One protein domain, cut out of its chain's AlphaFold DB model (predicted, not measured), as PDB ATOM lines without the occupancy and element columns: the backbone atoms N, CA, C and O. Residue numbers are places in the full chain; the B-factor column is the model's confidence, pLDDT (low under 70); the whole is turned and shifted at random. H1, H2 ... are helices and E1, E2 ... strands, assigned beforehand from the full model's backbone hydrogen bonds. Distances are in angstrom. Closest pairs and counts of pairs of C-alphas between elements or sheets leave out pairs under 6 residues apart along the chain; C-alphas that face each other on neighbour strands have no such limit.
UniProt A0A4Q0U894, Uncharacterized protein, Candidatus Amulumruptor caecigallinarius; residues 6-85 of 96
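AT A GLANCE: This is residues 6 to 85 of the 96 residues of an uncharacterized protein of Candidatus Amulumruptor caecigallinarius (UniProt A0A4Q0U894). What shape is this? Two short parallel strands, E1 beside E2, make a ribbon with H2 and H4 packed on E2 and H1 and H3 at the end of E1. What is printed? 80 residues, with E1 H1 H2 E2 H3 H4 in order, mostly helix, are compact: radius of gyration of the C-alphas 11.5 A, spans 31 by 24 by 20 A.

IN THESE COORDINATES: Where are the strands? E1, residues 6 to 8, begins at C-alpha 6 (150.687, 165.359, 194.613); E2 is residues 47 to 50. Where are the helices? H1 is residues 25 to 31, H2 33 to 42, H3 52 to 61; H4, 69 to 84, 22.4 A long, ends at C-alpha 84 (153.574, 153.006, 204.292).

HOW THE PARTS SIT: How do strands pair? N 6 and O 47, 2.9 A apart, are within hydrogen-bond range; E1, H1 H2, E2 is a strand-helix-strand unit, parallel neighbours joined through helices, its crossover right-handed. Which helices touch? H4, with residues 70 to 75 alone, touches H2, closest C-alphas Phe 71 and Lys 41, 5.7 A. H1 and H2 touch only at the corner, closest C-alphas Leu 29 and Leu 36, 7.2 A. Every helix has each O i to N i+4 pair within range.

THE WHOLE: Which link is long? E1 to H1, 16 residues. Where is confidence low? Residue 85 is under 70; the printed part has no cut.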
ATOM      1  N   CYS A   6     150.739 163.922 194.375       95.75
ATOM      2  CA  CYS A   6     150.687 165.359 194.613       95.75
ATOM      3  C   CYS A   6     150.475 165.604 196.107       95.75
ATOM      4  O   CYS A   6     149.452 165.198 196.656       95.75
ATOM      5  N   THR A   7     151.454 166.225 196.758       96.88
ATOM      6  CA  THR A   7     151.463 166.477 198.201       96.88
ATOM      7  C   THR A   7     151.185 167.944 198.494       96.88
ATOM      8  O   THR A   7     151.721 168.814 197.812       96.88
ATOM      9  N   PHE A   8     150.401 168.200 199.534       98.19
ATOM     10  CA  PHE A   8     150.107 169.531 200.050       98.19
ATOM     11  C   PHE A   8     150.384 169.544 201.558       98.19
ATOM     12  O   PHE A   8     149.593 169.022 202.352       98.19
ATOM     13  N   GLU A   9     151.533 170.092 201.942       97.56
ATOM     14  CA  GLU A   9     151.909 170.405 203.323       97.56
ATOM     15  C   GLU A   9     151.297 171.737 203.769       97.56
ATOM     16  O   GLU A   9     150.904 171.881 204.928       97.56
ATOM     17  N   THR A  10     151.154 172.677 202.831       98.50
ATOM     18  CA  THR A  10     150.566 174.005 203.020       98.50
ATOM     19  C   THR A  10     149.600 174.364 201.884       98.50
ATOM     20  O   THR A  10     149.543 173.691 200.854       98.50
ATOM     21  N   ILE A  11     148.850 175.461 202.039       98.38
ATOM     22  CA  ILE A  11     148.013 176.011 200.957       98.38
ATOM     23  C   ILE A  11     148.811 176.703 199.835       98.38
ATOM     24  O   ILE A  11     148.240 177.017 198.793       98.38
ATOM     25  N   GLU A  12     150.115 176.926 200.020       98.50
ATOM     26  CA  GLU A  12     151.000 177.514 199.000       98.50
ATOM     27  C   GLU A  12     151.543 176.459 198.022       98.50
ATOM     28  O   GLU A  12     152.012 176.799 196.932       98.50
ATOM     29  N   ASP A  13     151.444 175.174 198.380       98.56
ATOM     30  CA  ASP A  13     151.913 174.077 197.540       98.56
ATOM     31  C   ASP A  13     151.113 173.973 196.241       98.56
ATOM     32  O   ASP A  13     149.899 174.188 196.198       98.56
ATOM     33  N   GLN A  14     151.812 173.627 195.160       98.50
ATOM     34  CA  GLN A  14     151.260 173.659 193.812       98.50
ATOM     35  C   GLN A  14     150.770 172.298 193.335       98.50
ATOM     36  O   GLN A  14     151.423 171.268 193.511       98.50
ATOM     37  N   PHE A  15     149.667 172.317 192.590       97.62
ATOM     38  CA  PHE A  15     149.241 171.161 191.816       97.62
ATOM     39  C   PHE A  15     150.313 170.800 190.782       97.62
ATOM     40  O   PHE A  15     150.650 171.594 189.902       97.62
ATOM     41  N   ASN A  16     150.807 169.564 190.818       96.50
ATOM     42  CA  ASN A  16     151.754 169.059 189.818       96.50
ATOM     43  C   ASN A  16     151.067 168.347 188.630       96.50
ATOM     44  O   ASN A  16     151.738 167.859 187.711       96.50
ATOM     45  N   PHE A  17     149.729 168.348 188.607       95.19
ATOM     46  CA  PHE A  17     148.897 167.614 187.659       95.19
ATOM     47  C   PHE A  17     147.583 168.328 187.315       95.19
ATOM     48  O   PHE A  17     147.220 169.336 187.917       95.19
ATOM     49  N   GLY A  18     146.845 167.757 186.358       94.44
ATOM     50  CA  GLY A  18     145.462 168.139 186.087       94.44
ATOM     51  C   GLY A  18     145.298 169.526 185.462       94.44
ATOM     52  O   GLY A  18     146.219 170.078 184.861       94.44
ATOM     53  N   ARG A  19     144.079 170.067 185.575       95.38
ATOM     54  CA  ARG A  19     143.652 171.317 184.919       95.38
ATOM     55  C   ARG A  19     144.365 172.552 185.471       95.38
ATOM     56  O   ARG A  19     144.604 173.487 184.718       95.38
ATOM     57  N   TYR A  20     144.672 172.547 186.764       97.62
ATOM     58  CA  TYR A  20     145.264 173.681 187.477       97.62
ATOM     59  C   TYR A  20     146.744 173.459 187.798       97.62
ATOM     60  O   TYR A  20     147.264 174.003 188.767       97.62
ATOM     61  N   LYS A  21     147.435 172.649 186.989       97.38
ATOM     62  CA  LYS A  21     148.866 172.398 187.155       97.38
ATOM     63  C   LYS A  21     149.651 173.714 187.208       97.38
ATOM     64  O   LYS A  21     149.541 174.532 186.296       97.38
ATOM     65  N   GLY A  22     150.481 173.866 188.236       97.94
ATOM     66  CA  GLY A  22     151.296 175.054 188.494       97.94
ATOM     67  C   GLY A  22     150.601 176.144 189.314       97.94
ATOM     68  O   GLY A  22     151.255 177.126 189.650       97.94
ATOM     69  N   LEU A  23     149.317 175.985 189.650       98.44
ATOM     70  CA  LEU A  23     148.627 176.853 190.607       98.44
ATOM     71  C   LEU A  23     148.738 176.290 192.024       98.44
ATOM     72  O   LEU A  23     148.788 175.067 192.199       98.44
ATOM     73  N   SER A  24     148.768 177.182 193.016       98.62
ATOM     74  CA  SER A  24     148.752 176.796 194.428       98.62
ATOM     75  C   SER A  24     147.393 176.233 194.842       98.62
ATOM     76  O   SER A  24     146.373 176.430 194.172       98.62
ATOM     77  N   LEU A  25     147.364 175.525 195.967       98.19
ATOM     78  CA  LEU A  25     146.123 175.048 196.564       98.19
ATOM     79  C   LEU A  25     145.165 176.203 196.886       98.19
ATOM     80  O   LEU A  25     143.971 176.081 196.611       98.19
ATOM     81  N   ALA A  26     145.689 177.325 197.387       98.56
ATOM     82  CA  ALA A  26     144.935 178.555 197.615       98.56
ATOM     83  C   ALA A  26     144.326 179.112 196.314       98.56
ATOM     84  O   ALA A  26     143.116 179.316 196.250       98.56
ATOM     85  N   ASP A  27     145.120 179.243 195.242       98.56
ATOM     86  CA  ASP A  27     144.621 179.727 193.942       98.56
ATOM     87  C   ASP A  27     143.450 178.870 193.433       98.56
ATOM     88  O   ASP A  27     142.458 179.367 192.900       98.56
ATOM     89  N   VAL A  28     143.551 177.546 193.587       98.38
ATOM     90  CA  VAL A  28     142.498 176.623 193.152       98.38
ATOM     91  C   VAL A  28     141.259 176.720 194.036       98.38
ATOM     92  O   VAL A  28     140.152 176.625 193.509       98.38
ATOM     93  N   LEU A  29     141.411 176.929 195.343       98.00
ATOM     94  CA  LEU A  29     140.288 177.147 196.258       98.00
ATOM     95  C   LEU A  29     139.552 178.462 195.973       98.00
ATOM     96  O   LEU A  29     138.325 178.481 196.064       98.00
ATOM     97  N   ASP A  30     140.262 179.506 195.539       98.12
ATOM     98  CA  ASP A  30     139.667 180.776 195.104       98.12
ATOM     99  C   ASP A  30     138.874 180.626 193.793       98.12
ATOM    100  O   ASP A  30     137.803 181.210 193.621       98.12
ATOM    101  N   ILE A  31     139.396 179.843 192.842       97.94
ATOM    102  CA  ILE A  31     138.816 179.702 191.497       97.94
ATOM    103  C   ILE A  31     137.706 178.644 191.457       97.94
ATOM    104  O   ILE A  31     136.669 178.834 190.815       97.94
ATOM    105  N   ASN A  32     137.954 177.475 192.046       97.81
ATOM    106  CA  ASN A  32     137.087 176.304 191.968       97.81
ATOM    107  C   ASN A  32     137.341 175.343 193.147       97.81
ATOM    108  O   ASN A  32     138.017 174.319 192.980       97.81
ATOM    109  N   PRO A  33     136.740 175.605 194.319       97.25
ATOM    110  CA  PRO A  33     136.931 174.764 195.496       97.25
ATOM    111  C   PRO A  33     136.432 173.328 195.282       97.25
ATOM    112  O   PRO A  33     137.053 172.375 195.752       97.25
ATOM    113  N   SER A  34     135.373 173.130 194.489       96.69
ATOM    114  CA  SER A  34     134.861 171.793 194.155       96.69
ATOM    115  C   SER A  34     135.886 170.912 193.429       96.69
ATOM    116  O   SER A  34     135.754 169.689 193.436       96.69
ATOM    117  N   TYR A  35     136.920 171.501 192.818       97.25
ATOM    118  CA  TYR A  35     138.001 170.732 192.212       97.25
ATOM    119  C   TYR A  35     138.847 169.993 193.251       97.25
ATOM    120  O   TYR A  35     139.181 168.831 193.027       97.25
ATOM    121  N   LEU A  36     139.166 170.631 194.384       97.44
ATOM    122  CA  LEU A  36     139.896 169.972 195.468       97.44
ATOM    123  C   LEU A  36     139.070 168.824 196.056       97.44
ATOM    124  O   LEU A  36     139.599 167.731 196.252       97.44
ATOM    125  N   ASP A  37     137.772 169.056 196.272       97.06
ATOM    126  CA  ASP A  37     136.840 168.030 196.754       97.06
ATOM    127  C   ASP A  37     136.840 166.797 195.841       97.06
ATOM    128  O   ASP A  37     137.046 165.667 196.292       97.06
ATOM    129  N   TRP A  38     136.710 167.028 194.532       96.38
ATOM    130  CA  TRP A  38     136.770 165.965 193.539       96.38
ATOM    131  C   TRP A  38     138.130 165.257 193.523       96.38
ATOM    132  O   TRP A  38     138.176 164.029 193.468       96.38
ATOM    133  N   CYS A  39     139.234 166.007 193.598       96.31
ATOM    134  CA  CYS A  39     140.580 165.438 193.581       96.31
ATOM    135  C   CYS A  39     140.796 164.467 194.743       96.31
ATOM    136  O   CYS A  39     141.293 163.365 194.530       96.31
ATOM    137  N   VAL A  40     140.388 164.849 195.954       96.19
ATOM    138  CA  VAL A  40     140.560 164.011 197.146       96.19
ATOM    139  C   VAL A  40     139.640 162.786 197.115       96.19
ATOM    140  O   VAL A  40     140.064 161.701 197.501       96.19
ATOM    141  N   LYS A  41     138.393 162.920 196.642       94.81
ATOM    142  CA  LYS A  41     137.403 161.827 196.691       94.81
ATOM    143  C   LYS A  41     137.460 160.857 195.513       94.81
ATOM    144  O   LYS A  41     137.092 159.693 195.671       94.81
ATOM    145  N   HIS A  42     137.835 161.333 194.328       92.19
ATOM    146  CA  HIS A  42     137.581 160.620 193.072       92.19
ATOM    147  C   HIS A  42     138.801 160.488 192.158       92.19
ATOM    148  O   HIS A  42     138.725 159.762 191.166       92.19
ATOM    149  N   CYS A  43     139.925 161.150 192.449       88.00
ATOM    150  CA  CYS A  43     141.119 160.996 191.625       88.00
ATOM    151  C   CYS A  43     141.770 159.629 191.877       88.00
ATOM    152  O   CYS A  43     142.297 159.373 192.954       88.00
ATOM    153  N   SER A  44     141.732 158.747 190.875       83.56
ATOM    154  CA  SER A  44     142.351 157.415 190.937       83.56
ATOM    155  C   SER A  44     143.716 157.348 190.245       83.56
ATOM    156  O   SER A  44     144.543 156.509 190.582       83.56
ATOM    157  N   ALA A  45     143.982 158.235 189.283       87.00
ATOM    158  CA  ALA A  45     145.231 158.217 188.520       87.00
ATOM    159  C   ALA A  45     146.432 158.785 189.300       87.00
ATOM    160  O   ALA A  45     147.578 158.489 188.960       87.00
ATOM    161  N   ILE A  46     146.172 159.632 190.301       90.62
ATOM    162  CA  ILE A  46     147.173 160.347 191.096       90.62
ATOM    163  C   ILE A  46     146.770 160.281 192.560       90.62
ATOM    164  O   ILE A  46     145.618 160.537 192.902       90.62
ATOM    165  N   LEU A  47     147.737 159.979 193.423       92.00
ATOM    166  CA  LEU A  47     147.542 160.020 194.864       92.00
ATOM    167  C   LEU A  47     147.640 161.471 195.345       92.00
ATOM    168  O   LEU A  47     148.715 162.072 195.308       92.00
ATOM    169  N   VAL A  48     146.522 162.030 195.801       95.88
ATOM    170  CA  VAL A  48     146.468 163.383 196.368       95.88
ATOM    171  C   VAL A  48     146.599 163.300 197.884       95.88
ATOM    172  O   VAL A  48     145.712 162.788 198.560       95.88
ATOM    173  N   VAL A  49     147.709 163.803 198.418       96.69
ATOM    174  CA  VAL A  49     148.026 163.761 199.850       96.69
ATOM    175  C   VAL A  49     147.893 165.164 200.425       96.69
ATOM    176  O   VAL A  49     148.669 166.050 200.082       96.69
ATOM    177  N   LEU A  50     146.909 165.365 201.300       97.62
ATOM    178  CA  LEU A  50     146.629 166.650 201.943       97.62
ATOM    179  C   LEU A  50     146.873 166.534 203.453       97.62
ATOM    180  O   LEU A  50     146.082 165.911 204.167       97.62
ATOM    181  N   PHE A  51     147.977 167.109 203.934       97.81
ATOM    182  CA  PHE A  51     148.404 166.990 205.328       97.81
ATOM    183  C   PHE A  51     147.599 167.881 206.282       97.81
ATOM    184  O   PHE A  51     146.892 168.804 205.878       97.81
ATOM    185  N   ASP A  52     147.716 167.593 207.580       97.69
ATOM    186  CA  ASP A  52     146.930 168.259 208.625       97.69
ATOM    187  C   ASP A  52     147.173 169.769 208.684       97.69
ATOM    188  O   ASP A  52     146.239 170.527 208.945       97.69
ATOM    189  N   TYR A  53     148.399 170.220 208.405       98.06
ATOM    190  CA  TYR A  53     148.714 171.647 208.419       98.06
ATOM    191  C   TYR A  53     148.052 172.402 207.256       98.06
ATOM    192  O   TYR A  53     147.448 173.450 207.479       98.06
ATOM    193  N   ALA A  54     148.034 171.825 206.051       98.12
ATOM    194  CA  ALA A  54     147.259 172.360 204.934       98.12
ATOM    195  C   ALA A  54     145.755 172.392 205.253       98.12
ATOM    196  O   ALA A  54     145.097 173.395 205.000       98.12
ATOM    197  N   VAL A  55     145.199 171.341 205.874       98.00
ATOM    198  CA  VAL A  55     143.789 171.333 206.319       98.00
ATOM    199  C   VAL A  55     143.510 172.432 207.342       98.00
ATOM    200  O   VAL A  55     142.467 173.082 207.267       98.00
ATOM    201  N   PHE A  56     144.420 172.640 208.294       98.06
ATOM    202  CA  PHE A  56     144.320 173.727 209.263       98.06
ATOM    203  C   PHE A  56     144.254 175.082 208.549       98.06
ATOM    204  O   PHE A  56     143.309 175.834 208.764       98.06
ATOM    205  N   GLN A  57     145.180 175.350 207.624       98.38
ATOM    206  CA  GLN A  57     145.180 176.582 206.835       98.38
ATOM    207  C   GLN A  57     143.909 176.741 205.985       98.38
ATOM    208  O   GLN A  57     143.353 177.835 205.933       98.38
ATOM    209  N   ILE A  58     143.404 175.663 205.368       98.25
ATOM    210  CA  ILE A  58     142.143 175.709 204.613       98.25
ATOM    211  C   ILE A  58     140.992 176.138 205.518       98.25
ATOM    212  O   ILE A  58     140.203 176.984 205.124       98.25
ATOM    213  N   LYS A  59     140.885 175.586 206.727       97.19
ATOM    214  CA  LYS A  59     139.793 175.929 207.651       97.19
ATOM    215  C   LYS A  59     139.871 177.370 208.153       97.19
ATOM    216  O   LYS A  59     138.828 177.973 208.376       97.19
ATOM    217  N   GLU A  60     141.079 177.910 208.303       98.06
ATOM    218  CA  GLU A  60     141.293 179.305 208.702       98.06
ATOM    219  C   GLU A  60     140.953 180.292 207.573       98.06
ATOM    220  O   GLU A  60     140.325 181.320 207.820       98.06
ATOM    221  N   VAL A  61     141.353 179.992 206.332       98.06
ATOM    222  CA  VAL A  61     141.210 180.913 205.186       98.06
ATOM    223  C   VAL A  61     139.880 180.724 204.446       98.06
ATOM    224  O   VAL A  61     139.279 181.690 203.977       98.06
ATOM    225  N   TYR A  62     139.386 179.489 204.380       97.44
ATOM    226  CA  TYR A  62     138.205 179.065 203.626       97.44
ATOM    227  C   TYR A  62     137.195 178.344 204.538       97.44
ATOM    228  O   TYR A  62     136.928 177.154 204.345       97.44
ATOM    229  N   PRO A  63     136.588 179.033 205.522       96.25
ATOM    230  CA  PRO A  63     135.695 178.399 206.501       96.25
ATOM    231  C   PRO A  63     134.442 177.757 205.878       96.25
ATOM    232  O   PRO A  63     133.866 176.839 206.457       96.25
ATOM    233  N   GLU A  64     134.041 178.200 204.682       95.62
ATOM    234  CA  GLU A  64     132.914 177.642 203.919       95.62
ATOM    235  C   GLU A  64     133.271 176.343 203.168       95.62
ATOM    236  O   GLU A  64     132.389 175.658 202.645       95.62
ATOM    237  N   PHE A  65     134.557 175.976 203.088       96.12
ATOM    238  CA  PHE A  65     134.981 174.742 202.435       96.12
ATOM    239  C   PHE A  65     134.597 173.523 203.286       96.12
ATOM    240  O   PHE A  65     135.246 173.180 204.277       96.12
ATOM    241  N   TYR A  66     133.521 172.847 202.888       93.25
ATOM    242  CA  TYR A  66     132.976 171.718 203.632       93.25
ATOM    243  C   TYR A  66     133.725 170.405 203.352       93.25
ATOM    244  O   TYR A  66     133.572 169.792 202.298       93.25
ATOM    245  N   MET A  67     134.487 169.935 204.343       94.56
ATOM    246  CA  MET A  67     135.133 168.618 204.332       94.56
ATOM    247  C   MET A  67     134.213 167.571 204.964       94.56
ATOM    248  O   MET A  67     134.166 167.415 206.187       94.56
ATOM    249  N   ASP A  68     133.457 166.858 204.132       96.50
ATOM    250  CA  ASP A  68     132.576 165.791 204.605       96.50
ATOM    251  C   ASP A  68     133.350 164.543 205.085       96.50
ATOM    252  O   ASP A  68     134.573 164.423 204.971       96.50
ATOM    253  N   LYS A  69     132.621 163.563 205.634       96.38
ATOM    254  CA  LYS A  69     133.229 162.313 206.124       96.38
ATOM    255  C   LYS A  69     133.943 161.522 205.026       96.38
ATOM    256  O   LYS A  69     134.887 160.794 205.336       96.38
ATOM    257  N   LEU A  70     133.479 161.612 203.779       96.12
ATOM    258  CA  LEU A  70     134.072 160.900 202.650       96.12
ATOM    259  C   LEU A  70     135.404 161.545 202.261       96.12
ATOM    260  O   LEU A  70     136.385 160.826 202.087       96.12
ATOM    261  N   PHE A  71     135.447 162.878 202.208       97.31
ATOM    262  CA  PHE A  71     136.659 163.664 202.012       97.31
ATOM    263  C   PHE A  71     137.713 163.292 203.053       97.31
ATOM    264  O   PHE A  71     138.816 162.888 202.699       97.31
ATOM    265  N   GLU A  72     137.354 163.356 204.339       96.94
ATOM    266  CA  GLU A  72     138.308 163.102 205.419       96.94
ATOM    267  C   GLU A  72     138.797 161.646 205.419       96.94
ATOM    268  O   GLU A  72     139.986 161.382 205.583       96.94
ATOM    269  N   SER A  73     137.907 160.688 205.147       96.31
ATOM    270  CA  SER A  73     138.292 159.275 205.033       96.31
ATOM    271  C   SER A  73     139.247 159.026 203.862       96.31
ATOM    272  O   SER A  73     140.184 158.241 203.995       96.31
ATOM    273  N   ALA A  74     139.018 159.669 202.714       95.75
ATOM    274  CA  ALA A  74     139.895 159.556 201.552       95.75
ATOM    275  C   ALA A  74     141.259 160.213 201.814       95.75
ATOM    276  O   ALA A  74     142.294 159.613 201.523       95.75
ATOM    277  N   ARG A  75     141.265 161.386 202.456       96.31
ATOM    278  CA  ARG A  75     142.476 162.096 202.884       96.31
ATOM    279  C   ARG A  75     143.352 161.243 203.800       96.31
ATOM    280  O   ARG A  75     144.537 161.076 203.523       96.31
ATOM    281  N   VAL A  76     142.774 160.669 204.860       95.31
ATOM    282  CA  VAL A  76     143.508 159.818 205.814       95.31
ATOM    283  C   VAL A  76     144.112 158.605 205.109       95.31
ATOM    284  O   VAL A  76     145.297 158.330 205.283       95.31
ATOM    285  N   ARG A  77     143.345 157.932 204.240       93.50
ATOM    286  CA  ARG A  77     143.873 156.814 203.441       93.50
ATOM    287  C   ARG A  77     145.044 157.251 202.568       93.50
ATOM    288  O   ARG A  77     146.043 156.544 202.510       93.50
ATOM    289  N   ALA A  78     144.950 158.405 201.910       93.38
ATOM    290  CA  ALA A  78     146.032 158.895 201.063       93.38
ATOM    291  C   ALA A  78     147.325 159.158 201.853       93.38
ATOM    292  O   ALA A  78     148.407 158.803 201.381       93.38
ATOM    293  N   ILE A  79     147.220 159.701 203.071       92.94
ATOM    294  CA  ILE A  79     148.366 159.884 203.979       92.94
ATOM    295  C   ILE A  79     148.961 158.531 204.384       92.94
ATOM    296  O   ILE A  79     150.175 158.351 204.304       92.94
ATOM    297  N   GLU A  80     148.127 157.565 204.774       90.88
ATOM    298  CA  GLU A  80     148.585 156.225 205.157       90.88
ATOM    299  C   GLU A  80     149.297 155.507 204.003       90.88
ATOM    300  O   GLU A  80     150.369 154.935 204.206       90.88
ATOM    301  N   HIS A  81     148.743 155.568 202.787       86.94
ATOM    302  CA  HIS A  81     149.373 155.011 201.587       86.94
ATOM    303  C   HIS A  81     150.728 155.668 201.303       86.94
ATOM    304  O   HIS A  81     151.702 154.970 201.015       86.94
ATOM    305  N   HIS A  82     150.812 156.994 201.436       86.50
ATOM    306  CA  HIS A  82     152.058 157.732 201.253       86.50
ATOM    307  C   HIS A  82     153.128 157.342 202.289       86.50
ATOM    308  O   HIS A  82     154.283 157.133 201.925       86.50
ATOM    309  N   GLN A  83     152.748 157.179 203.562       81.94
ATOM    310  CA  GLN A  83     153.669 156.850 204.657       81.94
ATOM    311  C   GLN A  83     154.115 155.383 204.680       81.94
ATOM    312  O   GLN A  83     155.258 155.097 205.032       81.94
ATOM    313  N   ARG A  84     153.233 154.440 204.321       75.12
ATOM    314  CA  ARG A  84     153.574 153.006 204.292       75.12
ATOM    315  C   ARG A  84     154.498 152.640 203.132       75.12
ATOM    316  O   ARG A  84     155.117 151.582 203.179       75.12
ATOM    317  N   GLY A  85     154.587 153.483 202.098       62.59
ATOM    318  CA  GLY A  85     155.312 153.155 200.868       62.59
ATOM    319  C   GLY A  85     154.749 151.916 200.162       62.59
ATOM    320  O   GLY A  85     155.464 151.261 199.405       62.59
TER     321      GLY A  85